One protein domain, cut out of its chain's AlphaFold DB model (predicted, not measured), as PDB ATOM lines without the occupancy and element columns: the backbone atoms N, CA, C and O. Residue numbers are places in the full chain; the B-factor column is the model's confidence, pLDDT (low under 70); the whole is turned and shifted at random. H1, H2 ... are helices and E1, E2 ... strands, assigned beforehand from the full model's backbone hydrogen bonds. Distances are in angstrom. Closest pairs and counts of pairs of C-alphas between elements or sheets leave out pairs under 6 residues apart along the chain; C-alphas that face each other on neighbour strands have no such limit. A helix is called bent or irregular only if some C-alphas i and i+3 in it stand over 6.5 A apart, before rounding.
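What this domain is: This is residues 15 to 201 of the 469 residues of an uncharacterized protein of Clostridium sp. CAG:678 (UniProt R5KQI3). A twisted sheet of five strands has helices over both faces, in three layers: H2, H5 and H6 on one face, H3 and H4 on the other. Beyond H2 and H6 a helical hairpin completes a four-helix bundle, H7 packing on H6 and H8 on H2, while short H1 sits by edge strand E1. The 187 printed residues run H1 E1 H2 E2 H3 E3 H4 H5 E4 E5 H6 H7 H8; the mixed sheet has the order E1 E2 E3 E5 E4. The class is mixed, helices and strands; the whole is compact, radius of gyration of the C-alphas 16.3 A, spanning 47 by 37 by 33 A.

How they stand to each other: Start at H1, residues 16 to 19: its closest C-alpha to E1, residues 23 to 25, is Asn 17, 7.6 A from Lys 24. H2, residues 33 to 45, is over E1, height 8.3 A over the sheet. E2, residues 52 to 58, is parallel to E1; N 24 and O 52 are 3.0 A apart. E1, H2 and E2 form a strand-helix-strand unit, a helix between parallel neighbour strands, with a left-handed crossover; E2, H3, residues 65 to 73, and E3, residues 80 to 86, form a right-handed one, N 55 and O 81 at 2.9 A. H4, residues 90 to 103, touches H3, closest C-alphas Ala 65 and Ile 96, 4.7 A, at a steep tilt of 47 degrees. H5, residues 111 to 117, is over none of the strands. E4, residues 123 to 128, and E5, residues 133 to 139, are an antiparallel hairpin, N 135 and O 126 at 2.8 A; E5 is parallel to E3, N 82 and O 134 at 2.8 A. H6, residues 143 to 156, touches H2's residues 33 to 38 alone, closest C-alphas Phe 34 and Gln 150, 6.5 A. H7, residues 172 to 181, and H8, residues 187 to 199, are a helical hairpin, closest C-alphas Ala 180 and Tyr 189, 5.0 A. Every O i to N i+4 pair is within hydrogen-bond range in H5, H7 and H8; H2 has 7 of 9, H3 3 of 5, H4 9 of 10, H6 4 of 10 beside 8 of 11 O i to N i+3 pairs; H1 is too short.

Where its parts are: Find C-alpha 16 at (189.678, 205.904, 161.606), where H1 begins, and C-alpha 199 at (177.348, 213.928, 165.442), where H8 ends. H4 measures 20.6 A, E2 20.2 A. H2 and H6 are irregular: C-alphas 41 and 44 are 7.2 A apart, 151 and 154 7.7 A.

The domain as a whole: The farthest C-alphas, Glu 91 and Asn 201, are 48.1 A apart. The printed part has no cut; look for the long link at residues 157 to 171. Mean pLDDT of the printed part is 87.0; 15 residues are under 70, among them 73 to 77.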
ATOM      1  N   THR A  15     191.656 202.273 162.152       64.75
ATOM      2  CA  THR A  15     190.672 202.229 161.059       64.75
ATOM      3  C   THR A  15     190.190 203.636 160.711       64.75
ATOM      4  O   THR A  15     190.105 203.996 159.540       64.75
ATOM      5  N   VAL A  16     189.986 204.475 161.728       72.19
ATOM      6  CA  VAL A  16     189.678 205.904 161.606       72.19
ATOM      7  C   VAL A  16     190.822 206.657 160.916       72.19
ATOM      8  O   VAL A  16     190.560 207.506 160.070       72.19
ATOM      9  N   ASN A  17     192.084 206.266 161.130       74.94
ATOM     10  CA  ASN A  17     193.236 206.801 160.389       74.94
ATOM     11  C   ASN A  17     193.115 206.645 158.860       74.94
ATOM     12  O   ASN A  17     193.633 207.482 158.121       74.94
ATOM     13  N   ARG A  18     192.443 205.593 158.367       74.12
ATOM     14  CA  ARG A  18     192.206 205.399 156.925       74.12
ATOM     15  C   ARG A  18     191.083 206.290 156.404       74.12
ATOM     16  O   ARG A  18     191.167 206.769 155.277       74.12
ATOM     17  N   TYR A  19     190.055 206.517 157.216       77.44
ATOM     18  CA  TYR A  19     188.934 207.378 156.851       77.44
ATOM     19  C   TYR A  19     189.337 208.857 156.836       77.44
ATOM     20  O   TYR A  19     189.155 209.539 155.834       77.44
ATOM     21  N   PHE A  20     190.013 209.325 157.886       84.75
ATOM     22  CA  PHE A  20     190.612 210.661 157.950       84.75
ATOM     23  C   PHE A  20     191.995 210.684 157.278       84.75
ATOM     24  O   PHE A  20     192.930 211.299 157.784       84.75
ATOM     25  N   SER A  21     192.153 209.999 156.141       84.50
ATOM     26  CA  SER A  21     193.441 209.884 155.434       84.50
ATOM     27  C   SER A  21     194.005 211.227 154.957       84.50
ATOM     28  O   SER A  21     195.210 211.323 154.714       84.50
ATOM     29  N   GLN A  22     193.152 212.247 154.867       89.06
ATOM     30  CA  GLN A  22     193.509 213.622 154.535       89.06
ATOM     31  C   GLN A  22     194.102 214.392 155.723       89.06
ATOM     32  O   GLN A  22     194.821 215.351 155.499       89.06
ATOM     33  N   ILE A  23     193.849 213.981 156.974       92.50
ATOM     34  CA  ILE A  23     194.358 214.647 158.185       92.50
ATOM     35  C   ILE A  23     195.236 213.664 158.952       92.50
ATOM     36  O   ILE A  23     194.750 212.735 159.614       92.50
ATOM     37  N   LYS A  24     196.545 213.869 158.869       90.75
ATOM     38  CA  LYS A  24     197.565 212.995 159.455       90.75
ATOM     39  C   LYS A  24     198.490 213.794 160.363       90.75
ATOM     40  O   LYS A  24     198.488 215.020 160.339       90.75
ATOM     41  N   GLY A  25     199.280 213.097 161.165       87.62
ATOM     42  CA  GLY A  25     200.331 213.743 161.925       87.62
ATOM     43  C   GLY A  25     201.005 212.847 162.942       87.62
ATOM     44  O   GLY A  25     200.541 211.734 163.208       87.62
ATOM     45  N   ASP A  26     202.083 213.377 163.504       83.00
ATOM     46  CA  ASP A  26     202.866 212.744 164.554       83.00
ATOM     47  C   ASP A  26     202.207 212.887 165.929       83.00
ATOM     48  O   ASP A  26     201.419 213.798 166.197       83.00
ATOM     49  N   CYS A  27     202.542 211.955 166.822       85.12
ATOM     50  CA  CYS A  27     202.086 211.963 168.209       85.12
ATOM     51  C   CYS A  27     203.197 212.521 169.104       85.12
ATOM     52  O   CYS A  27     204.131 211.793 169.456       85.12
ATOM     53  N   PHE A  28     203.114 213.798 169.487       89.56
ATOM     54  CA  PHE A  28     204.100 214.418 170.376       89.56
ATOM     55  C   PHE A  28     204.132 213.687 171.726       89.56
ATOM     56  O   PHE A  28     203.139 213.668 172.448       89.56
ATOM     57  N   ALA A  29     205.252 213.033 172.048       87.62
ATOM     58  CA  ALA A  29     205.388 212.164 173.226       87.62
ATOM     59  C   ALA A  29     204.286 211.078 173.354       87.62
ATOM     60  O   ALA A  29     203.957 210.647 174.458       87.62
ATOM     61  N   GLY A  30     203.716 210.629 172.228       89.06
ATOM     62  CA  GLY A  30     202.604 209.670 172.195       89.06
ATOM     63  C   GLY A  30     201.209 210.293 172.347       89.06
ATOM     64  O   GLY A  30     200.228 209.554 172.412       89.06
ATOM     65  N   ASP A  31     201.106 211.624 172.389       94.00
ATOM     66  CA  ASP A  31     199.840 212.340 172.510       94.00
ATOM     67  C   ASP A  31     199.128 212.493 171.156       94.00
ATOM     68  O   ASP A  31     199.708 212.987 170.188       94.00
ATOM     69  N   VAL A  32     197.851 212.110 171.092       93.88
ATOM     70  CA  VAL A  32     197.043 212.147 169.858       93.88
ATOM     71  C   VAL A  32     196.115 213.360 169.772       93.88
ATOM     72  O   VAL A  32     195.318 213.452 168.830       93.88
ATOM     73  N   THR A  33     196.141 214.279 170.746       94.62
ATOM     74  CA  THR A  33     195.133 215.349 170.841       94.62
ATOM     75  C   THR A  33     195.169 216.283 169.648       94.62
ATOM     76  O   THR A  33     194.118 216.593 169.108       94.62
ATOM     77  N   PHE A  34     196.350 216.661 169.163       94.69
ATOM     78  CA  PHE A  34     196.466 217.621 168.066       94.69
ATOM     79  C   PHE A  34     195.829 217.090 166.779       94.69
ATOM     80  O   PHE A  34     194.991 217.760 166.179       94.69
ATOM     81  N   VAL A  35     196.145 215.846 166.402       94.12
ATOM     82  CA  VAL A  35     195.519 215.172 165.253       94.12
ATOM     83  C   VAL A  35     194.017 214.987 165.480       94.12
ATOM     84  O   VAL A  35     193.230 215.189 164.558       94.12
ATOM     85  N   SER A  36     193.597 214.647 166.701       94.31
ATOM     86  CA  SER A  36     192.176 214.472 167.035       94.31
ATOM     87  C   SER A  36     191.389 215.780 166.915       94.31
ATOM     88  O   SER A  36     190.319 215.796 166.314       94.31
ATOM     89  N   THR A  37     191.941 216.886 167.415       95.38
ATOM     90  CA  THR A  37     191.364 218.228 167.309       95.38
ATOM     91  C   THR A  37     191.311 218.681 165.855       95.38
ATOM     92  O   THR A  37     190.282 219.179 165.412       95.38
ATOM     93  N   LEU A  38     192.368 218.451 165.069       94.56
ATOM     94  CA  LEU A  38     192.344 218.746 163.634       94.56
ATOM     95  C   LEU A  38     191.270 217.929 162.911       94.56
ATOM     96  O   LEU A  38     190.549 218.480 162.091       94.56
ATOM     97  N   ARG A  39     191.105 216.642 163.229       92.94
ATOM     98  CA  ARG A  39     190.053 215.798 162.639       92.94
ATOM     99  C   ARG A  39     188.653 216.263 163.014       92.94
ATOM    100  O   ARG A  39     187.798 216.325 162.134       92.94
ATOM    101  N   ALA A  40     188.445 216.646 164.268       93.00
ATOM    102  CA  ALA A  40     187.180 217.204 164.731       93.00
ATOM    103  C   ALA A  40     186.843 218.532 164.030       93.00
ATOM    104  O   ALA A  40     185.700 218.740 163.639       93.00
ATOM    105  N   LEU A  41     187.835 219.408 163.828       92.56
ATOM    106  CA  LEU A  41     187.619 220.752 163.287       92.56
ATOM    107  C   LEU A  41     187.701 220.842 161.756       92.56
ATOM    108  O   LEU A  41     187.061 221.704 161.167       92.56
ATOM    109  N   LEU A  42     188.498 220.024 161.077       91.31
ATOM    110  CA  LEU A  42     188.767 220.208 159.644       91.31
ATOM    111  C   LEU A  42     187.991 219.250 158.756       91.31
ATOM    112  O   LEU A  42     187.745 219.580 157.605       91.31
ATOM    113  N   PHE A  43     187.567 218.088 159.253       87.94
ATOM    114  CA  PHE A  43     186.997 217.055 158.387       87.94
ATOM    115  C   PHE A  43     185.785 217.527 157.573       87.94
ATOM    116  O   PHE A  43     185.690 217.235 156.387       87.94
ATOM    117  N   LYS A  44     184.891 218.317 158.180       86.00
ATOM    118  CA  LYS A  44     183.722 218.894 157.492       86.00
ATOM    119  C   LYS A  44     184.083 220.036 156.521       86.00
ATOM    120  O   LYS A  44     183.219 220.489 155.777       86.00
ATOM    121  N   ARG A  45     185.333 220.512 156.550       88.31
ATOM    122  CA  ARG A  45     185.834 221.713 155.858       88.31
ATOM    123  C   ARG A  45     186.872 221.408 154.771       88.31
ATOM    124  O   ARG A  45     187.245 222.326 154.045       88.31
ATOM    125  N   LEU A  46     187.318 220.155 154.647       86.62
ATOM    126  CA  LEU A  46     188.239 219.705 153.600       86.62
ATOM    127  C   LEU A  46     187.488 219.324 152.321       86.62
ATOM    128  O   LEU A  46     186.470 218.633 152.356       86.62
ATOM    129  N   ASN A  47     188.034 219.726 151.178       83.81
ATOM    130  CA  ASN A  47     187.662 219.199 149.872       83.81
ATOM    131  C   ASN A  47     188.364 217.861 149.618       83.81
ATOM    132  O   ASN A  47     189.289 217.479 150.327       83.81
ATOM    133  N   LYS A  48     187.952 217.148 148.564       76.25
ATOM    134  CA  LYS A  48     188.464 215.808 148.224       76.25
ATOM    135  C   LYS A  48     189.986 215.747 148.003       76.25
ATOM    136  O   LYS A  48     190.581 214.705 148.260       76.25
ATOM    137  N   ASP A  49     190.587 216.840 147.542       82.25
ATOM    138  CA  ASP A  49     192.018 216.907 147.215       82.25
ATOM    139  C   ASP A  49     192.854 217.559 148.328       82.25
ATOM    140  O   ASP A  49     194.086 217.503 148.296       82.25
ATOM    141  N   ASP A  50     192.198 218.126 149.345       88.00
ATOM    142  CA  ASP A  50     192.895 218.735 150.471       88.00
ATOM    143  C   ASP A  50     193.546 217.646 151.329       88.00
ATOM    144  O   ASP A  50     193.015 216.549 151.529       88.00
ATOM    145  N   ASN A  51     194.713 217.958 151.866       90.50
ATOM    146  CA  ASN A  51     195.360 217.167 152.895       90.50
ATOM    147  C   ASN A  51     196.046 218.112 153.879       90.50
ATOM    148  O   ASN A  51     196.252 219.282 153.578       90.50
ATOM    149  N   ILE A  52     196.327 217.625 155.080       92.19
ATOM    150  CA  ILE A  52     197.110 218.342 156.073       92.19
ATOM    151  C   ILE A  52     197.859 217.352 156.961       92.19
ATOM    152  O   ILE A  52     197.301 216.350 157.427       92.19
ATOM    153  N   TYR A  53     199.133 217.640 157.196       92.00
ATOM    154  CA  TYR A  53     200.000 216.875 158.082       92.00
ATOM    155  C   TYR A  53     200.450 217.736 159.264       92.00
ATOM    156  O   TYR A  53     200.940 218.837 159.049       92.00
ATOM    157  N   VAL A  54     200.299 217.274 160.506       92.44
ATOM    158  CA  VAL A  54     200.894 217.948 161.673       92.44
ATOM    159  C   VAL A  54     202.132 217.205 162.153       92.44
ATOM    160  O   VAL A  54     202.079 216.002 162.377       92.44
ATOM    161  N   ASP A  55     203.232 217.918 162.355       90.81
ATOM    162  CA  ASP A  55     204.446 217.366 162.946       90.81
ATOM    163  C   ASP A  55     205.043 218.270 164.019       90.81
ATOM    164  O   ASP A  55     204.736 219.459 164.149       90.81
ATOM    165  N   SER A  56     205.885 217.651 164.841       89.38
ATOM    166  CA  SER A  56     206.630 218.328 165.886       89.38
ATOM    167  C   SER A  56     208.088 217.913 165.831       89.38
ATOM    168  O   SER A  56     208.381 216.717 165.819       89.38
ATOM    169  N   PHE A  57     208.990 218.883 165.883       84.25
ATOM    170  CA  PHE A  57     210.424 218.648 165.900       84.25
ATOM    171  C   PHE A  57     211.067 219.351 167.088       84.25
ATOM    172  O   PHE A  57     210.789 220.512 167.382       84.25
ATOM    173  N   ALA A  58     211.971 218.642 167.750       76.44
ATOM    174  CA  ALA A  58     212.913 219.205 168.698       76.44
ATOM    175  C   ALA A  58     214.288 218.667 168.309       76.44
ATOM    176  O   ALA A  58     214.480 217.452 168.265       76.44
ATOM    177  N   SER A  59     215.225 219.554 167.983       67.44
ATOM    178  CA  SER A  59     216.596 219.161 167.674       67.44
ATOM    179  C   SER A  59     217.543 219.837 168.662       67.44
ATOM    180  O   SER A  59     217.445 221.049 168.860       67.44
ATOM    181  N   PRO A  60     218.459 219.079 169.291       61.81
ATOM    182  CA  PRO A  60     219.465 219.648 170.180       61.81
ATOM    183  C   PRO A  60     220.512 220.483 169.425       61.81
ATOM    184  O   PRO A  60     221.302 221.149 170.076       61.81
ATOM    185  N   TYR A  61     220.513 220.456 168.086       60.62
ATOM    186  CA  TYR A  61     221.483 221.140 167.221       60.62
ATOM    187  C   TYR A  61     220.993 222.492 166.680       60.62
ATOM    188  O   TYR A  61     221.655 223.093 165.843       60.62
ATOM    189  N   LEU A  62     219.812 222.954 167.099       70.81
ATOM    190  CA  LEU A  62     219.266 224.251 166.697       70.81
ATOM    191  C   LEU A  62     219.800 225.345 167.627       70.81
ATOM    192  O   LEU A  62     219.121 225.733 168.579       70.81
ATOM    193  N   GLU A  63     221.033 225.786 167.378       72.88
ATOM    194  CA  GLU A  63     221.738 226.759 168.227       72.88
ATOM    195  C   GLU A  63     221.698 228.194 167.670       72.88
ATOM    196  O   GLU A  63     221.866 229.141 168.438       72.88
ATOM    197  N   SER A  64     221.418 228.373 166.372       81.00
ATOM    198  CA  SER A  64     221.287 229.684 165.717       81.00
ATOM    199  C   SER A  64     219.999 229.825 164.895       81.00
ATOM    200  O   SER A  64     219.350 228.836 164.537       81.00
ATOM    201  N   ALA A  65     219.615 231.065 164.569       81.19
ATOM    202  CA  ALA A  65     218.451 231.319 163.720       81.19
ATOM    203  C   ALA A  65     218.647 230.749 162.308       81.19
ATOM    204  O   ALA A  65     217.682 230.308 161.680       81.19
ATOM    205  N   ASP A  66     219.893 230.704 161.833       82.38
ATOM    206  CA  ASP A  66     220.247 230.099 160.556       82.38
ATOM    207  C   ASP A  66     220.022 228.586 160.547       82.38
ATOM    208  O   ASP A  66     219.379 228.098 159.615       82.38
ATOM    209  N   ASP A  67     220.437 227.868 161.596       79.50
ATOM    210  CA  ASP A  67     220.213 226.418 161.726       79.50
ATOM    211  C   ASP A  67     218.714 226.088 161.739       79.50
ATOM    212  O   ASP A  67     218.244 225.175 161.053       79.50
ATOM    213  N   VAL A  68     217.940 226.880 162.490       76.38
ATOM    214  CA  VAL A  68     216.478 226.759 162.592       76.38
ATOM    215  C   VAL A  68     215.812 226.994 161.238       76.38
ATOM    216  O   VAL A  68     214.915 226.245 160.848       76.38
ATOM    217  N   CYS A  69     216.250 228.013 160.500       76.12
ATOM    218  CA  CYS A  69     215.679 228.352 159.203       76.12
ATOM    219  C   CYS A  69     216.098 227.375 158.098       76.12
ATOM    220  O   CYS A  69     215.293 227.109 157.204       76.12
ATOM    221  N   GLN A  70     217.320 226.838 158.140       77.88
ATOM    222  CA  GLN A  70     217.804 225.852 157.172       77.88
ATOM    223  C   GLN A  70     217.086 224.507 157.330       77.88
ATOM    224  O   GLN A  70     216.680 223.906 156.340       77.88
ATOM    225  N   PHE A  71     216.792 224.099 158.566       75.56
ATOM    226  CA  PHE A  71     216.000 222.897 158.839       75.56
ATOM    227  C   PHE A  71     214.592 222.930 158.207       75.56
ATOM    228  O   PHE A  71     214.038 221.894 157.838       75.56
ATOM    229  N   VAL A  72     213.994 224.117 158.049       76.31
ATOM    230  CA  VAL A  72     212.688 224.269 157.381       76.31
ATOM    231  C   VAL A  72     212.786 224.049 155.860       76.31
ATOM    232  O   VAL A  72     211.812 223.586 155.258       76.31
ATOM    233  N   GLU A  73     213.940 224.324 155.240       69.88
ATOM    234  CA  GLU A  73     214.161 224.228 153.786       69.88
ATOM    235  C   GLU A  73     214.136 222.779 153.285       69.88
ATOM    236  O   GLU A  73     213.484 222.467 152.284       69.88
ATOM    237  N   ASP A  74     214.785 221.883 154.030       66.44
ATOM    238  CA  ASP A  74     215.042 220.495 153.629       66.44
ATOM    239  C   ASP A  74     213.770 219.649 153.461       66.44
ATOM    240  O   ASP A  74     213.798 218.573 152.861       66.44
ATOM    241  N   ILE A  75     212.629 220.124 153.966       62.59
ATOM    242  CA  ILE A  75     211.432 219.298 154.153       62.59
ATOM    243  C   ILE A  75     210.236 219.786 153.301       62.59
ATOM    244  O   ILE A  75     209.187 219.156 153.332       62.59
ATOM    245  N   LYS A  76     210.375 220.869 152.510       64.50
ATOM    246  CA  LYS A  76     209.333 221.440 151.610       64.50
ATOM    247  C   LYS A  76     207.888 221.293 152.145       64.50
ATOM    248  O   LYS A  76     207.128 220.462 151.649       64.50
ATOM    249  N   PRO A  77     207.507 222.087 153.159       66.31
ATOM    250  CA  PRO A  77     206.223 221.958 153.830       66.31
ATOM    251  C   PRO A  77     205.103 222.518 152.949       66.31
ATOM    252  O   PRO A  77     204.793 223.706 153.023       66.31
ATOM    253  N   ASP A  78     204.498 221.678 152.120       86.69
ATOM    254  CA  ASP A  78     203.183 221.947 151.544       86.69
ATOM    255  C   ASP A  78     202.153 221.180 152.383       86.69
ATOM    256  O   ASP A  78     202.398 220.035 152.774       86.69
ATOM    257  N   ASN A  79     201.008 221.802 152.664       90.25
ATOM    258  CA  ASN A  79     199.905 221.206 153.409       90.25
ATOM    259  C   ASN A  79     200.308 220.689 154.807       90.25
ATOM    260  O   ASN A  79     199.993 219.551 155.171       90.25
ATOM    261  N   CYS A  80     201.022 221.482 155.618       92.19
ATOM    262  CA  CYS A  80     201.421 221.023 156.953       92.19
ATOM    263  C   CYS A  80     201.348 222.068 158.075       92.19
ATOM    264  O   CYS A  80     201.444 223.269 157.852       92.19
ATOM    265  N   ILE A  81     201.241 221.589 159.314       94.12
ATOM    266  CA  ILE A  81     201.440 222.364 160.542       94.12
ATOM    267  C   ILE A  81     202.691 221.818 161.208       94.12
ATOM    268  O   ILE A  81     202.676 220.707 161.732       94.12
ATOM    269  N   ARG A  82     203.760 222.603 161.207       91.81
ATOM    270  CA  ARG A  82     205.030 222.217 161.804       91.81
ATOM    271  C   ARG A  82     205.289 222.985 163.076       91.81
ATOM    272  O   ARG A  82     205.270 224.212 163.073       91.81
ATOM    273  N   ILE A  83     205.569 222.260 164.149       93.19
ATOM    274  CA  ILE A  83     205.831 222.833 165.467       93.19
ATOM    275  C   ILE A  83     207.278 222.537 165.852       93.19
ATOM    276  O   ILE A  83     207.654 221.393 166.084       93.19
ATOM    277  N   ILE A  84     208.101 223.575 165.921       90.31
ATOM    278  CA  ILE A  84     209.532 223.494 166.204       90.31
ATOM    279  C   ILE A  84     209.766 223.987 167.627       90.31
ATOM    280  O   ILE A  84     209.495 225.145 167.949       90.31
ATOM    281  N   SER A  85     210.275 223.103 168.482       89.50
ATOM    282  CA  SER A  85     210.714 223.459 169.828       89.50
ATOM    283  C   SER A  85     212.062 224.167 169.766       89.50
ATOM    284  O   SER A  85     213.041 223.593 169.288       89.50
ATOM    285  N   VAL A  86     212.122 225.387 170.292       86.94
ATOM    286  CA  VAL A  86     213.333 226.207 170.387       86.94
ATOM    287  C   VAL A  86     213.770 226.257 171.850       86.94
ATOM    288  O   VAL A  86     212.988 226.650 172.720       86.94
ATOM    289  N   ASN A  87     215.008 225.841 172.123       76.00
ATOM    290  CA  ASN A  87     215.528 225.722 173.485       76.00
ATOM    291  C   ASN A  87     215.987 227.085 174.042       76.00
ATOM    292  O   ASN A  87     216.829 227.746 173.444       76.00
ATOM    293  N   ARG A  88     215.435 227.470 175.204       62.03
ATOM    294  CA  ARG A  88     215.887 228.445 176.241       62.03
ATOM    295  C   ARG A  88     216.744 229.682 175.905       62.03
ATOM    296  O   ARG A  88     217.368 230.227 176.815       62.03
ATOM    297  N   HIS A  89     216.716 230.214 174.690       71.38
ATOM    298  CA  HIS A  89     217.322 231.513 174.383       71.38
ATOM    299  C   HIS A  89     216.254 232.497 173.894       71.38
ATOM    300  O   HIS A  89     215.935 232.525 172.710       71.38
ATOM    301  N   PRO A  90     215.671 233.325 174.785       66.81
ATOM    302  CA  PRO A  90     214.627 234.278 174.411       66.81
ATOM    303  C   PRO A  90     215.042 235.258 173.308       66.81
ATOM    304  O   PRO A  90     214.161 235.743 172.604       66.81
ATOM    305  N   GLU A  91     216.339 235.547 173.186       77.50
ATOM    306  CA  GLU A  91     216.939 236.428 172.170       77.50
ATOM    307  C   GLU A  91     216.933 235.789 170.769       77.50
ATOM    308  O   GLU A  91     216.820 236.492 169.768       77.50
ATOM    309  N   LEU A  92     216.938 234.452 170.694       84.25
ATOM    310  CA  LEU A  92     216.923 233.698 169.439       84.25
ATOM    311  C   LEU A  92     215.599 233.858 168.677       84.25
ATOM    312  O   LEU A  92     215.569 233.731 167.461       84.25
ATOM    313  N   PHE A  93     214.495 234.161 169.364       88.44
ATOM    314  CA  PHE A  93     213.199 234.379 168.712       88.44
ATOM    315  C   PHE A  93     213.201 235.632 167.834       88.44
ATOM    316  O   PHE A  93     212.717 235.577 166.708       88.44
ATOM    317  N   ASP A  94     213.783 236.730 168.315       87.75
ATOM    318  CA  ASP A  94     213.860 237.972 167.541       87.75
ATOM    319  C   ASP A  94     214.779 237.775 166.318       87.75
ATOM    320  O   ASP A  94     214.525 238.296 165.232       87.75
ATOM    321  N   GLU A  95     215.827 236.962 166.463       88.94
ATOM    322  CA  GLU A  95     216.708 236.572 165.362       88.94
ATOM    323  C   GLU A  95     215.997 235.660 164.345       88.94
ATOM    324  O   GLU A  95     216.036 235.943 163.146       88.94
ATOM    325  N   ILE A  96     215.278 234.626 164.804       89.31
ATOM    326  CA  ILE A  96     214.458 233.740 163.959       89.31
ATOM    327  C   ILE A  96     213.433 234.557 163.178       89.31
ATOM    328  O   ILE A  96     213.282 234.336 161.982       89.31
ATOM    329  N   GLU A  97     212.743 235.507 163.814       90.94
ATOM    330  CA  GLU A  97     211.757 236.345 163.133       90.94
ATOM    331  C   GLU A  97     212.376 237.086 161.942       90.94
ATOM    332  O   GLU A  97     211.841 237.033 160.830       90.94
ATOM    333  N   ASN A  98     213.528 237.720 162.159       89.75
ATOM    334  CA  ASN A  98     214.231 238.482 161.135       89.75
ATOM    335  C   ASN A  98     214.789 237.584 160.020       89.75
ATOM    336  O   ASN A  98     214.550 237.847 158.839       89.75
ATOM    337  N   VAL A  99     215.507 236.512 160.378       90.12
ATOM    338  CA  VAL A  99     216.147 235.600 159.415       90.12
ATOM    339  C   VAL A  99     215.101 234.836 158.607       90.12
ATOM    340  O   VAL A  99     215.199 234.775 157.379       90.12
ATOM    341  N   PHE A 100     214.065 234.304 159.261       89.94
ATOM    342  CA  PHE A 100     213.011 233.541 158.596       89.94
ATOM    343  C   PHE A 100     212.209 234.424 157.640       89.94
ATOM    344  O   PHE A 100     211.994 234.034 156.494       89.94
ATOM    345  N   SER A 101     211.830 235.635 158.064       89.88
ATOM    346  CA  SER A 101     211.088 236.576 157.211       89.88
ATOM    347  C   SER A 101     211.910 237.037 156.004       89.88
ATOM    348  O   SER A 101     211.365 237.189 154.910       89.88
ATOM    349  N   ALA A 102     213.222 237.234 156.175       88.75
ATOM    350  CA  ALA A 102     214.117 237.598 155.079       88.75
ATOM    351  C   ALA A 102     214.329 236.443 154.085       88.75
ATOM    352  O   ALA A 102     214.388 236.673 152.876       88.75
ATOM    353  N   ARG A 103     214.439 235.204 154.581       88.88
ATOM    354  CA  ARG A 103     214.691 234.005 153.766       88.88
ATOM    355  C   ARG A 103     213.436 233.484 153.066       88.88
ATOM    356  O   ARG A 103     213.517 233.030 151.928       88.88
ATOM    357  N   TYR A 104     212.279 233.572 153.717       87.44
ATOM    358  CA  TYR A 104     211.025 232.973 153.266       87.44
ATOM    359  C   TYR A 104     209.910 234.010 153.133       87.44
ATOM    360  O   TYR A 104     208.898 233.955 153.827       87.44
ATOM    361  N   SER A 105     210.073 234.936 152.187       87.12
ATOM    362  CA  SER A 105     209.131 236.046 151.948       87.12
ATOM    363  C   SER A 105     207.664 235.639 151.704       87.12
ATOM    364  O   SER A 105     206.764 236.449 151.906       87.12
ATOM    365  N   GLN A 106     207.406 234.394 151.288       89.19
ATOM    366  CA  GLN A 106     206.060 233.841 151.096       89.19
ATOM    367  C   GLN A 106     205.334 233.478 152.403       89.19
ATOM    368  O   GLN A 106     204.136 233.200 152.381       89.19
ATOM    369  N   PHE A 107     206.050 233.427 153.527       91.38
ATOM    370  CA  PHE A 107     205.478 233.168 154.840       91.38
ATOM    371  C   PHE A 107     205.215 234.484 155.572       91.38
ATOM    372  O   PHE A 107     206.109 235.304 155.762       91.38
ATOM    373  N   GLN A 108     203.980 234.670 156.026       93.75
ATOM    374  CA  GLN A 108     203.544 235.860 156.745       93.75
ATOM    375  C   GLN A 108     203.509 235.603 158.251       93.75
ATOM    376  O   GLN A 108     202.916 234.624 158.708       93.75
ATOM    377  N   LEU A 109     204.108 236.508 159.027       94.31
ATOM    378  CA  LEU A 109     204.060 236.468 160.486       94.31
ATOM    379  C   LEU A 109     202.665 236.849 161.006       94.31
ATOM    380  O   LEU A 109     202.153 237.943 160.757       94.31
ATOM    381  N   VAL A 110     202.070 235.976 161.817       94.50
ATOM    382  CA  VAL A 110     200.762 236.184 162.444       94.50
ATOM    383  C   VAL A 110     200.933 236.700 163.874       94.50
ATOM    384  O   VAL A 110     200.750 235.979 164.855       94.50
ATOM    385  N   ASN A 111     201.212 238.001 164.006       91.69
ATOM    386  CA  ASN A 111     201.465 238.678 165.292       91.69
ATOM    387  C   ASN A 111     200.383 238.460 166.366       91.69
ATOM    388  O   ASN A 111     200.661 238.472 167.567       91.69
ATOM    389  N   LYS A 112     199.129 238.234 165.953       92.19
ATOM    390  CA  LYS A 112     198.015 237.960 166.876       92.19
ATOM    391  C   LYS A 112     198.223 236.672 167.681       92.19
ATOM    392  O   LYS A 112     197.768 236.613 168.820       92.19
ATOM    393  N   ILE A 113     198.903 235.671 167.118       92.88
ATOM    394  CA  ILE A 113     199.212 234.414 167.809       92.88
ATOM    395  C   ILE A 113     200.253 234.653 168.898       92.88
ATOM    396  O   ILE A 113     200.021 234.300 170.054       92.88
ATOM    397  N   SER A 114     201.347 235.339 168.569       91.38
ATOM    398  CA  SER A 114     202.379 235.720 169.537       91.38
ATOM    399  C   SER A 114     201.787 236.546 170.685       91.38
ATOM    400  O   SER A 114     201.989 236.223 171.854       91.38
ATOM    401  N   ALA A 115     200.939 237.531 170.371       92.38
ATOM    402  CA  ALA A 115     200.236 238.333 171.373       92.38
ATOM    403  C   ALA A 115     199.267 237.512 172.249       92.38
ATOM    404  O   ALA A 115     199.088 237.820 173.432       92.38
ATOM    405  N   PHE A 116     198.638 236.471 171.694       92.44
ATOM    406  CA  PHE A 116     197.720 235.597 172.426       92.44
ATOM    407  C   PHE A 116     198.449 234.736 173.472       92.44
ATOM    408  O   PHE A 116     197.953 234.577 174.590       92.44
ATOM    409  N   TYR A 117     199.642 234.232 173.144       93.19
ATOM    410  CA  TYR A 117     200.422 233.344 174.015       93.19
ATOM    411  C   TYR A 117     201.476 234.055 174.881       93.19
ATOM    412  O   TYR A 117     201.987 233.431 175.808       93.19
ATOM    413  N   GLN A 118     201.737 235.354 174.676       90.31
ATOM    414  CA  GLN A 118     202.819 236.123 175.328       90.31
ATOM    415  C   GLN A 118     202.913 236.000 176.862       90.31
ATOM    416  O   GLN A 118     203.990 236.138 177.429       90.31
ATOM    417  N   LYS A 119     201.789 235.765 177.559       89.88
ATOM    418  CA  LYS A 119     201.753 235.607 179.028       89.88
ATOM    419  C   LYS A 119     202.088 234.187 179.499       89.88
ATOM    420  O   LYS A 119     202.159 233.957 180.702       89.88
ATOM    421  N   SER A 120     202.192 233.232 178.581       90.44
ATOM    422  CA  SER A 120     202.368 231.806 178.861       90.44
ATOM    423  C   SER A 120     203.708 231.277 178.359       90.44
ATOM    424  O   SER A 120     204.385 230.598 179.120       90.44
ATOM    425  N   PHE A 121     204.080 231.568 177.111       91.88
ATOM    426  CA  PHE A 121     205.363 231.187 176.507       91.88
ATOM    427  C   PHE A 121     205.600 231.981 175.215       91.88
ATOM    428  O   PHE A 121     204.641 232.477 174.611       91.88
ATOM    429  N   LYS A 122     206.859 232.093 174.771       91.75
ATOM    430  CA  LYS A 122     207.168 232.697 173.467       91.75
ATOM    431  C   LYS A 122     206.785 231.766 172.314       91.75
ATOM    432  O   LYS A 122     207.100 230.575 172.321       91.75
ATOM    433  N   VAL A 123     206.113 232.330 171.310       93.50
ATOM    434  CA  VAL A 123     205.769 231.638 170.063       93.50
ATOM    435  C   VAL A 123     205.790 232.598 168.882       93.50
ATOM    436  O   VAL A 123     205.265 233.709 168.974       93.50
ATOM    437  N   LEU A 124     206.348 232.148 167.763       94.06
ATOM    438  CA  LEU A 124     206.219 232.798 166.460       94.06
ATOM    439  C   LEU A 124     205.403 231.897 165.546       94.06
ATOM    440  O   LEU A 124     205.606 230.685 165.531       94.06
ATOM    441  N   CYS A 125     204.470 232.487 164.806       95.75
ATOM    442  CA  CYS A 125     203.589 231.767 163.898       95.75
ATOM    443  C   CYS A 125     203.691 232.368 162.506       95.75
ATOM    444  O   CYS A 125     203.327 233.524 162.306       95.75
ATOM    445  N   PHE A 126     204.149 231.564 161.562       94.38
ATOM    446  CA  PHE A 126     204.254 231.919 160.160       94.38
ATOM    447  C   PHE A 126     203.268 231.090 159.348       94.38
ATOM    448  O   PHE A 126     203.221 229.871 159.508       94.38
ATOM    449  N   ILE A 127     202.507 231.733 158.467       94.56
ATOM    450  CA  ILE A 127     201.556 231.061 157.574       94.56
ATOM    451  C   ILE A 127     201.900 231.331 156.111       94.56
ATOM    452  O   ILE A 127     202.314 232.433 155.762       94.56
ATOM    453  N   CYS A 128     201.713 230.339 155.249       92.81
ATOM    454  CA  CYS A 128     201.807 230.479 153.800       92.81
ATOM    455  C   CYS A 128     200.508 229.955 153.187       92.81
ATOM    456  O   CYS A 128     200.290 228.742 153.154       92.81
ATOM    457  N   GLU A 129     199.638 230.866 152.743       89.56
ATOM    458  CA  GLU A 129     198.318 230.506 152.208       89.56
ATOM    459  C   GLU A 129     198.438 229.691 150.916       89.56
ATOM    460  O   GLU A 129     197.808 228.646 150.816       89.56
ATOM    461  N   ASP A 130     199.324 230.076 149.991       89.00
ATOM    462  CA  ASP A 130     199.530 229.362 148.717       89.00
ATOM    463  C   ASP A 130     199.934 227.891 148.904       89.00
ATOM    464  O   ASP A 130     199.653 227.044 148.057       89.00
ATOM    465  N   LYS A 131     200.610 227.588 150.017       89.38
ATOM    466  CA  LYS A 131     201.065 226.239 150.366       89.38
ATOM    467  C   LYS A 131     200.174 225.540 151.386       89.38
ATOM    468  O   LYS A 131     200.445 224.386 151.702       89.38
ATOM    469  N   HIS A 132     199.168 226.223 151.932       92.06
ATOM    470  CA  HIS A 132     198.386 225.776 153.089       92.06
ATOM    471  C   HIS A 132     199.259 225.264 154.250       92.06
ATOM    472  O   HIS A 132     198.986 224.213 154.839       92.06
ATOM    473  N   SER A 133     200.315 226.014 154.581       93.06
ATOM    474  CA  SER A 133     201.318 225.588 155.563       93.06
ATOM    475  C   SER A 133     201.516 226.578 156.700       93.06
ATOM    476  O   SER A 133     201.445 227.793 156.515       93.06
ATOM    477  N   VAL A 134     201.811 226.040 157.882       94.38
ATOM    478  CA  VAL A 134     202.008 226.771 159.134       94.38
ATOM    479  C   VAL A 134     203.303 226.315 159.783       94.38
ATOM    480  O   VAL A 134     203.488 225.121 160.005       94.38
ATOM    481  N   ILE A 135     204.169 227.260 160.143       93.44
ATOM    482  CA  ILE A 135     205.372 227.008 160.940       93.44
ATOM    483  C   ILE A 135     205.230 227.735 162.276       93.44
ATOM    484  O   ILE A 135     205.013 228.947 162.326       93.44
ATOM    485  N   LEU A 136     205.339 226.984 163.368       93.88
ATOM    486  CA  LEU A 136     205.297 227.475 164.737       93.88
ATOM    487  C   LEU A 136     206.659 227.255 165.389       93.88
ATOM    488  O   LEU A 136     207.075 226.113 165.552       93.88
ATOM    489  N   PHE A 137     207.319 228.324 165.817       92.38
ATOM    490  CA  PHE A 137     208.489 228.239 166.693       92.38
ATOM    491  C   PHE A 137     208.023 228.439 168.126       92.38
ATOM    492  O   PHE A 137     207.392 229.453 168.413       92.38
ATOM    493  N   VAL A 138     208.285 227.481 169.013       92.19
ATOM    494  CA  VAL A 138     207.721 227.440 170.369       92.19
ATOM    495  C   VAL A 138     208.831 227.263 171.391       92.19
ATOM    496  O   VAL A 138     209.659 226.367 171.263       92.19
ATOM    497  N   GLU A 139     208.833 228.097 172.426       90.69
ATOM    498  CA  GLU A 139     209.806 228.016 173.515       90.69
ATOM    499  C   GLU A 139     209.588 226.747 174.342       90.69
ATOM    500  O   GLU A 139     208.513 226.581 174.929       90.69
ATOM    501  N   ASP A 140     210.612 225.889 174.427       88.38
ATOM    502  CA  ASP A 140     210.646 224.662 175.236       88.38
ATOM    503  C   ASP A 140     209.326 223.873 175.181       88.38
ATOM    504  O   ASP A 140     208.577 223.830 176.167       88.38
ATOM    505  N   LEU A 141     208.985 223.310 174.020       91.06
ATOM    506  CA  LEU A 141     207.699 222.645 173.820       91.06
ATOM    507  C   LEU A 141     207.506 221.505 174.837       91.06
ATOM    508  O   LEU A 141     208.283 220.555 174.897       91.06
ATOM    509  N   ASP A 142     206.424 221.593 175.605       91.81
ATOM    510  CA  ASP A 142     205.970 220.576 176.548       91.81
ATOM    511  C   ASP A 142     204.502 220.214 176.268       91.81
ATOM    512  O   ASP A 142     203.839 220.807 175.412       91.81
ATOM    513  N   LEU A 143     203.980 219.216 176.979       92.44
ATOM    514  CA  LEU A 143     202.626 218.714 176.758       92.44
ATOM    515  C   LEU A 143     201.523 219.765 177.071       92.44
ATOM    516  O   LEU A 143     200.609 219.936 176.263       92.44
ATOM    517  N   PRO A 144     201.593 220.548 178.166       94.12
ATOM    518  CA  PRO A 144     200.729 221.715 178.373       94.12
ATOM    519  C   PRO A 144     200.701 222.713 177.209       94.12
ATOM    520  O   PRO A 144     199.619 223.171 176.825       94.12
ATOM    521  N   LYS A 145     201.867 223.062 176.653       93.94
ATOM    522  CA  LYS A 145     201.997 223.974 175.509       93.94
ATOM    523  C   LYS A 145     201.441 223.334 174.241       93.94
ATOM    524  O   LYS A 145     200.674 223.990 173.542       93.94
ATOM    525  N   TRP A 146     201.717 222.051 174.007       93.81
ATOM    526  CA  TRP A 146     201.150 221.252 172.915       93.81
ATOM    527  C   TRP A 146     199.618 221.307 172.886       93.81
ATOM    528  O   TRP A 146     199.017 221.579 171.846       93.81
ATOM    529  N   HIS A 147     198.972 221.149 174.045       94.88
ATOM    530  CA  HIS A 147     197.523 221.314 174.176       94.88
ATOM    531  C   HIS A 147     197.078 222.767 173.973       94.88
ATOM    532  O   HIS A 147     196.007 223.025 173.426       94.88
ATOM    533  N   TYR A 148     197.873 223.749 174.409       94.69
ATOM    534  CA  TYR A 148     197.449 225.152 174.356       94.69
ATOM    535  C   TYR A 148     197.517 225.738 172.958       94.69
ATOM    536  O   TYR A 148     196.641 226.522 172.587       94.69
ATOM    537  N   LEU A 149     198.515 225.334 172.173       94.75
ATOM    538  CA  LEU A 149     198.680 225.726 170.774       94.75
ATOM    539  C   LEU A 149     197.439 225.403 169.940       94.75
ATOM    540  O   LEU A 149     197.038 226.192 169.087       94.75
ATOM    541  N   GLN A 150     196.760 224.300 170.254       94.50
ATOM    542  CA  GLN A 150     195.540 223.887 169.560       94.50
ATOM    543  C   GLN A 150     194.405 224.923 169.677       94.50
ATOM    544  O   GLN A 150     193.535 224.988 168.811       94.50
ATOM    545  N   CYS A 151     194.433 225.804 170.688       93.06
ATOM    546  CA  CYS A 151     193.441 226.875 170.830       93.06
ATOM    547  C   CYS A 151     193.470 227.892 169.680       93.06
ATOM    548  O   CYS A 151     192.498 228.621 169.487       93.06
ATOM    549  N   ALA A 152     194.593 227.975 168.967       92.94
ATOM    550  CA  ALA A 152     194.819 228.915 167.884       92.94
ATOM    551  C   ALA A 152     194.667 228.292 166.489       92.94
ATOM    552  O   ALA A 152     194.874 229.010 165.514       92.94
ATOM    553  N   ILE A 153     194.261 227.018 166.370       93.81
ATOM    554  CA  ILE A 153     194.116 226.315 165.075       93.81
ATOM    555  C   ILE A 153     193.333 227.140 164.056       93.81
ATOM    556  O   ILE A 153     193.749 227.296 162.913       93.81
ATOM    557  N   VAL A 154     192.235 227.742 164.497       90.62
ATOM    558  CA  VAL A 154     191.352 228.555 163.651       90.62
ATOM    559  C   VAL A 154     192.047 229.816 163.138       90.62
ATOM    560  O   VAL A 154     191.766 230.286 162.043       90.62
ATOM    561  N   ALA A 155     192.964 230.369 163.930       89.81
ATOM    562  CA  ALA A 155     193.665 231.602 163.613       89.81
ATOM    563  C   ALA A 155     194.900 231.383 162.728       89.81
ATOM    564  O   ALA A 155     195.274 232.308 162.011       89.81
ATOM    565  N   PHE A 156     195.516 230.196 162.752       91.44
ATOM    566  CA  PHE A 156     196.646 229.871 161.874       91.44
ATOM    567  C   PHE A 156     196.288 228.980 160.672       91.44
ATOM    568  O   PHE A 156     197.145 228.759 159.831       91.44
ATOM    569  N   LEU A 157     195.033 228.531 160.533       92.38
ATOM    570  CA  LEU A 157     194.505 227.872 159.323       92.38
ATOM    571  C   LEU A 157     193.363 228.674 158.663       92.38
ATOM    572  O   LEU A 157     192.273 228.132 158.448       92.38
ATOM    573  N   PRO A 158     193.551 229.967 158.344       89.25
ATOM    574  CA  PRO A 158     192.460 230.833 157.894       89.25
ATOM    575  C   PRO A 158     191.757 230.349 156.612       89.25
ATOM    576  O   PRO A 158     190.576 230.626 156.419       89.25
ATOM    577  N   TRP A 159     192.429 229.571 155.759       89.69
ATOM    578  CA  TRP A 159     191.853 229.026 154.522       89.69
ATOM    579  C   TRP A 159     190.752 227.977 154.753       89.69
ATOM    580  O   TRP A 159     189.852 227.839 153.918       89.69
ATOM    581  N   PHE A 160     190.759 227.283 155.896       88.75
ATOM    582  CA  PHE A 160     189.705 226.325 156.250       88.75
ATOM    583  C   PHE A 160     188.552 226.955 157.038       88.75
ATOM    584  O   PHE A 160     187.447 226.414 157.018       88.75
ATOM    585  N   PHE A 161     188.763 228.104 157.686       87.62
ATOM    586  CA  PHE A 161     187.776 228.726 158.572       87.62
ATOM    587  C   PHE A 161     187.344 230.103 158.062       87.62
ATOM    588  O   PHE A 161     188.078 231.081 158.159       87.62
ATOM    589  N   GLN A 162     186.105 230.201 157.571       76.38
ATOM    590  CA  GLN A 162     185.505 231.463 157.132       76.38
ATOM    591  C   GLN A 162     184.327 231.820 158.053       76.38
ATOM    592  O   GLN A 162     183.336 231.092 158.059       76.38
ATOM    593  N   PRO A 163     184.398 232.924 158.827       63.25
ATOM    594  CA  PRO A 163     183.382 233.265 159.832       63.25
ATOM    595  C   PRO A 163     181.965 233.492 159.289       63.25
ATOM    596  O   PRO A 163     181.013 233.416 160.054       63.25
ATOM    597  N   ASN A 164     181.834 233.779 157.989       63.75
ATOM    598  CA  ASN A 164     180.571 234.143 157.337       63.75
ATOM    599  C   ASN A 164     180.012 233.037 156.421       63.75
ATOM    600  O   ASN A 164     179.072 233.292 155.672       63.75
ATOM    601  N   ASP A 165     180.612 231.844 156.430       70.62
ATOM    602  CA  ASP A 165     180.134 230.680 155.681       70.62
ATOM    603  C   ASP A 165     179.644 229.633 156.686       70.62
ATOM    604  O   ASP A 165     180.437 229.098 157.461       70.62
ATOM    605  N   ASP A 166     178.345 229.328 156.665       63.41
ATOM    606  CA  ASP A 166     177.707 228.358 157.566       63.41
ATOM    607  C   ASP A 166     178.354 226.959 157.495       63.41
ATOM    608  O   ASP A 166     178.233 226.172 158.432       63.41
ATOM    609  N   LYS A 167     179.073 226.635 156.409       65.31
ATOM    610  CA  LYS A 167     179.820 225.374 156.264       65.31
ATOM    611  C   LYS A 167     181.252 225.435 156.798       65.31
ATOM    612  O   LYS A 167     181.862 224.386 156.998       65.31
ATOM    613  N   LYS A 168     181.804 226.631 157.022       72.12
ATOM    614  CA  LYS A 168     183.196 226.841 157.461       72.12
ATOM    615  C   LYS A 168     183.321 227.544 158.817       72.12
ATOM    616  O   LYS A 168     184.406 227.514 159.398       72.12
ATOM    617  N   GLY A 169     182.242 228.109 159.358       81.81
ATOM    618  CA  GLY A 169     182.161 228.648 160.719       81.81
ATOM    619  C   GLY A 169     182.114 227.547 161.782       81.81
ATOM    620  O   GLY A 169     181.693 226.435 161.487       81.81
ATOM    621  N   LEU A 170     182.586 227.828 163.001       87.69
ATOM    622  CA  LEU A 170     182.634 226.842 164.092       87.69
ATOM    623  C   LEU A 170     181.252 226.597 164.706       87.69
ATOM    624  O   LEU A 170     180.512 227.545 164.967       87.69
ATOM    625  N   THR A 171     180.945 225.341 165.018       90.25
ATOM    626  CA  THR A 171     179.768 224.975 165.814       90.25
ATOM    627  C   THR A 171     179.973 225.307 167.295       90.25
ATOM    628  O   THR A 171     181.099 225.511 167.759       90.25
ATOM    629  N   GLU A 172     178.889 225.330 168.075       90.88
ATOM    630  CA  GLU A 172     178.970 225.536 169.530       90.88
ATOM    631  C   GLU A 172     179.868 224.492 170.212       90.88
ATOM    632  O   GLU A 172     180.696 224.844 171.051       90.88
ATOM    633  N   ASP A 173     179.764 223.224 169.802       93.31
ATOM    634  CA  ASP A 173     180.573 222.137 170.356       93.31
ATOM    635  C   ASP A 173     182.053 222.252 169.963       93.31
ATOM    636  O   ASP A 173     182.927 221.997 170.791       93.31
ATOM    637  N   GLU A 174     182.361 222.704 168.744       93.50
ATOM    638  CA  GLU A 174     183.740 222.975 168.316       93.50
ATOM    639  C   GLU A 174     184.354 224.155 169.092       93.50
ATOM    640  O   GLU A 174     185.517 224.105 169.502       93.50
ATOM    641  N   ILE A 175     183.568 225.205 169.358       93.25
ATOM    642  CA  ILE A 175     183.990 226.337 170.197       93.25
ATOM    643  C   ILE A 175     184.274 225.864 171.627       93.25
ATOM    644  O   ILE A 175     185.272 226.268 172.235       93.25
ATOM    645  N   GLU A 176     183.408 225.023 172.187       95.69
ATOM    646  CA  GLU A 176     183.581 224.488 173.534       95.69
ATOM    647  C   GLU A 176     184.745 223.488 173.631       95.69
ATOM    648  O   GLU A 176     185.475 223.521 174.627       95.69
ATOM    649  N   LEU A 177     185.007 222.692 172.587       95.56
ATOM    650  CA  LEU A 177     186.212 221.863 172.461       95.56
ATOM    651  C   LEU A 177     187.481 222.727 172.546       95.56
ATOM    652  O   LEU A 177     188.365 222.461 173.366       95.56
ATOM    653  N   ILE A 178     187.542 223.811 171.764       94.06
ATOM    654  CA  ILE A 178     188.671 224.755 171.755       94.06
ATOM    655  C   ILE A 178     188.853 225.413 173.130       94.06
ATOM    656  O   ILE A 178     189.970 225.533 173.636       94.06
ATOM    657  N   LYS A 179     187.761 225.832 173.782       93.56
ATOM    658  CA  LYS A 179     187.815 226.404 175.139       93.56
ATOM    659  C   LYS A 179     188.282 225.383 176.174       93.56
ATOM    660  O   LYS A 179     189.011 225.757 177.097       93.56
ATOM    661  N   ALA A 180     187.881 224.118 176.039       94.88
ATOM    662  CA  ALA A 180     188.213 223.059 176.985       94.88
ATOM    663  C   ALA A 180     189.717 222.778 177.058       94.88
ATOM    664  O   ALA A 180     190.202 222.421 178.134       94.88
ATOM    665  N   LEU A 181     190.461 223.033 175.977       93.12
ATOM    666  CA  LEU A 181     191.919 222.947 175.984       93.12
ATOM    667  C   LEU A 181     192.514 223.816 177.100       93.12
ATOM    668  O   LEU A 181     193.367 223.345 177.842       93.12
ATOM    669  N   ARG A 182     191.984 225.025 177.344       90.50
ATOM    670  CA  ARG A 182     192.512 225.978 178.347       90.50
ATOM    671  C   ARG A 182     192.459 225.487 179.796       90.50
ATOM    672  O   ARG A 182     193.087 226.066 180.688       90.50
ATOM    673  N   LEU A 183     191.681 224.445 180.057       91.69
ATOM    674  CA  LEU A 183     191.403 223.958 181.398       91.69
ATOM    675  C   LEU A 183     192.571 223.137 181.952       91.69
ATOM    676  O   LEU A 183     193.458 222.684 181.235       91.69
ATOM    677  N   LYS A 184     192.587 222.945 183.275       90.19
ATOM    678  CA  LYS A 184     193.566 222.072 183.951       90.19
ATOM    679  C   LYS A 184     193.210 220.582 183.868       90.19
ATOM    680  O   LYS A 184     194.027 219.746 184.227       90.19
ATOM    681  N   SER A 185     192.002 220.246 183.413       92.06
ATOM    682  CA  SER A 185     191.511 218.870 183.294       92.06
ATOM    683  C   SER A 185     191.067 218.579 181.864       92.06
ATOM    684  O   SER A 185     190.344 219.381 181.275       92.06
ATOM    685  N   ALA A 186     191.434 217.399 181.358       93.38
ATOM    686  CA  ALA A 186     191.055 216.918 180.031       93.38
ATOM    687  C   ALA A 186     189.581 216.492 179.912       93.38
ATOM    688  O   ALA A 186     189.083 216.338 178.805       93.38
ATOM    689  N   LYS A 187     188.845 216.340 181.024       94.06
ATOM    690  CA  LYS A 187     187.500 215.738 181.015       94.06
ATOM    691  C   LYS A 187     186.528 216.441 180.061       94.06
ATOM    692  O   LYS A 187     185.784 215.782 179.343       94.06
ATOM    693  N   LYS A 188     186.523 217.779 180.052       93.81
ATOM    694  CA  LYS A 188     185.660 218.548 179.139       93.81
ATOM    695  C   LYS A 188     186.104 218.417 177.683       93.81
ATOM    696  O   LYS A 188     185.245 218.337 176.820       93.81
ATOM    697  N   TYR A 189     187.411 218.364 177.433       95.75
ATOM    698  CA  TYR A 189     187.953 218.148 176.093       95.75
ATOM    699  C   TYR A 189     187.503 216.786 175.552       95.75
ATOM    700  O   TYR A 189     186.889 216.739 174.496       95.75
ATOM    701  N   GLU A 190     187.688 215.713 176.329       94.44
ATOM    702  CA  GLU A 190     187.236 214.359 175.971       94.44
ATOM    703  C   GLU A 190     185.717 214.332 175.721       94.44
ATOM    704  O   GLU A 190     185.274 213.814 174.708       94.44
ATOM    705  N   THR A 191     184.921 214.989 176.574       95.50
ATOM    706  CA  THR A 191     183.450 215.033 176.433       95.50
ATOM    707  C   THR A 191     182.997 215.682 175.120       95.50
ATOM    708  O   THR A 191     182.148 215.129 174.423       95.50
ATOM    709  N   TYR A 192     183.528 216.861 174.778       94.94
ATOM    710  CA  TYR A 192     183.144 217.538 173.534       94.94
ATOM    711  C   TYR A 192     183.701 216.825 172.302       94.94
ATOM    712  O   TYR A 192     183.040 216.804 171.268       94.94
ATOM    713  N   LEU A 193     184.867 216.188 172.421       93.31
ATOM    714  CA  LEU A 193     185.432 215.379 171.347       93.31
ATOM    715  C   LEU A 193     184.536 214.169 171.031       93.31
ATOM    716  O   LEU A 193     184.200 213.962 169.866       93.31
ATOM    717  N   THR A 194     184.075 213.438 172.052       91.62
ATOM    718  CA  THR A 194     183.108 212.340 171.891       91.62
ATOM    719  C   THR A 194     181.809 212.839 171.257       91.62
ATOM    720  O   THR A 194     181.331 212.247 170.294       91.62
ATOM    721  N   LYS A 195     181.269 213.971 171.727       92.44
ATOM    722  CA  LYS A 195     180.024 214.544 171.190       92.44
ATOM    723  C   LYS A 195     180.133 214.898 169.700       92.44
ATOM    724  O   LYS A 195     179.218 214.615 168.931       92.44
ATOM    725  N   ILE A 196     181.262 215.470 169.275       92.06
ATOM    726  CA  ILE A 196     181.522 215.760 167.856       92.06
ATOM    727  C   ILE A 196     181.653 214.457 167.050       92.06
ATOM    728  O   ILE A 196     181.131 214.371 165.941       92.06
ATOM    729  N   ALA A 197     182.305 213.425 167.594       88.75
ATOM    730  CA  ALA A 197     182.419 212.123 166.932       88.75
ATOM    731  C   ALA A 197     181.055 211.430 166.733       88.75
ATOM    732  O   ALA A 197     180.829 210.799 165.696       88.75
ATOM    733  N   GLU A 198     180.145 211.565 167.702       87.69
ATOM    734  CA  GLU A 198     178.768 211.065 167.625       87.69
ATOM    735  C   GLU A 198     177.958 211.790 166.542       87.69
ATOM    736  O   GLU A 198     177.362 211.125 165.697       87.69
ATOM    737  N   ASP A 199     178.002 213.127 166.495       86.44
ATOM    738  CA  ASP A 199     177.348 213.928 165.442       86.44
ATOM    739  C   ASP A 199     177.852 213.561 164.033       86.44
ATOM    740  O   ASP A 199     177.106 213.547 163.054       86.44
ATOM    741  N   MET A 200     179.129 213.197 163.928       82.56
ATOM    742  CA  MET A 200     179.750 212.762 162.679       82.56
ATOM    743  C   MET A 200     179.443 211.305 162.293       82.56
ATOM    744  O   MET A 200     179.900 210.863 161.239       82.56
ATOM    745  N   ASN A 201     178.698 210.546 163.110       81.12
ATOM    746  CA  ASN A 201     178.413 209.120 162.906       81.12
ATOM    747  C   ASN A 201     179.672 208.277 162.604       81.12
ATOM    748  O   ASN A 201     179.635 207.339 161.801       81.12
TER     749      ASN A 201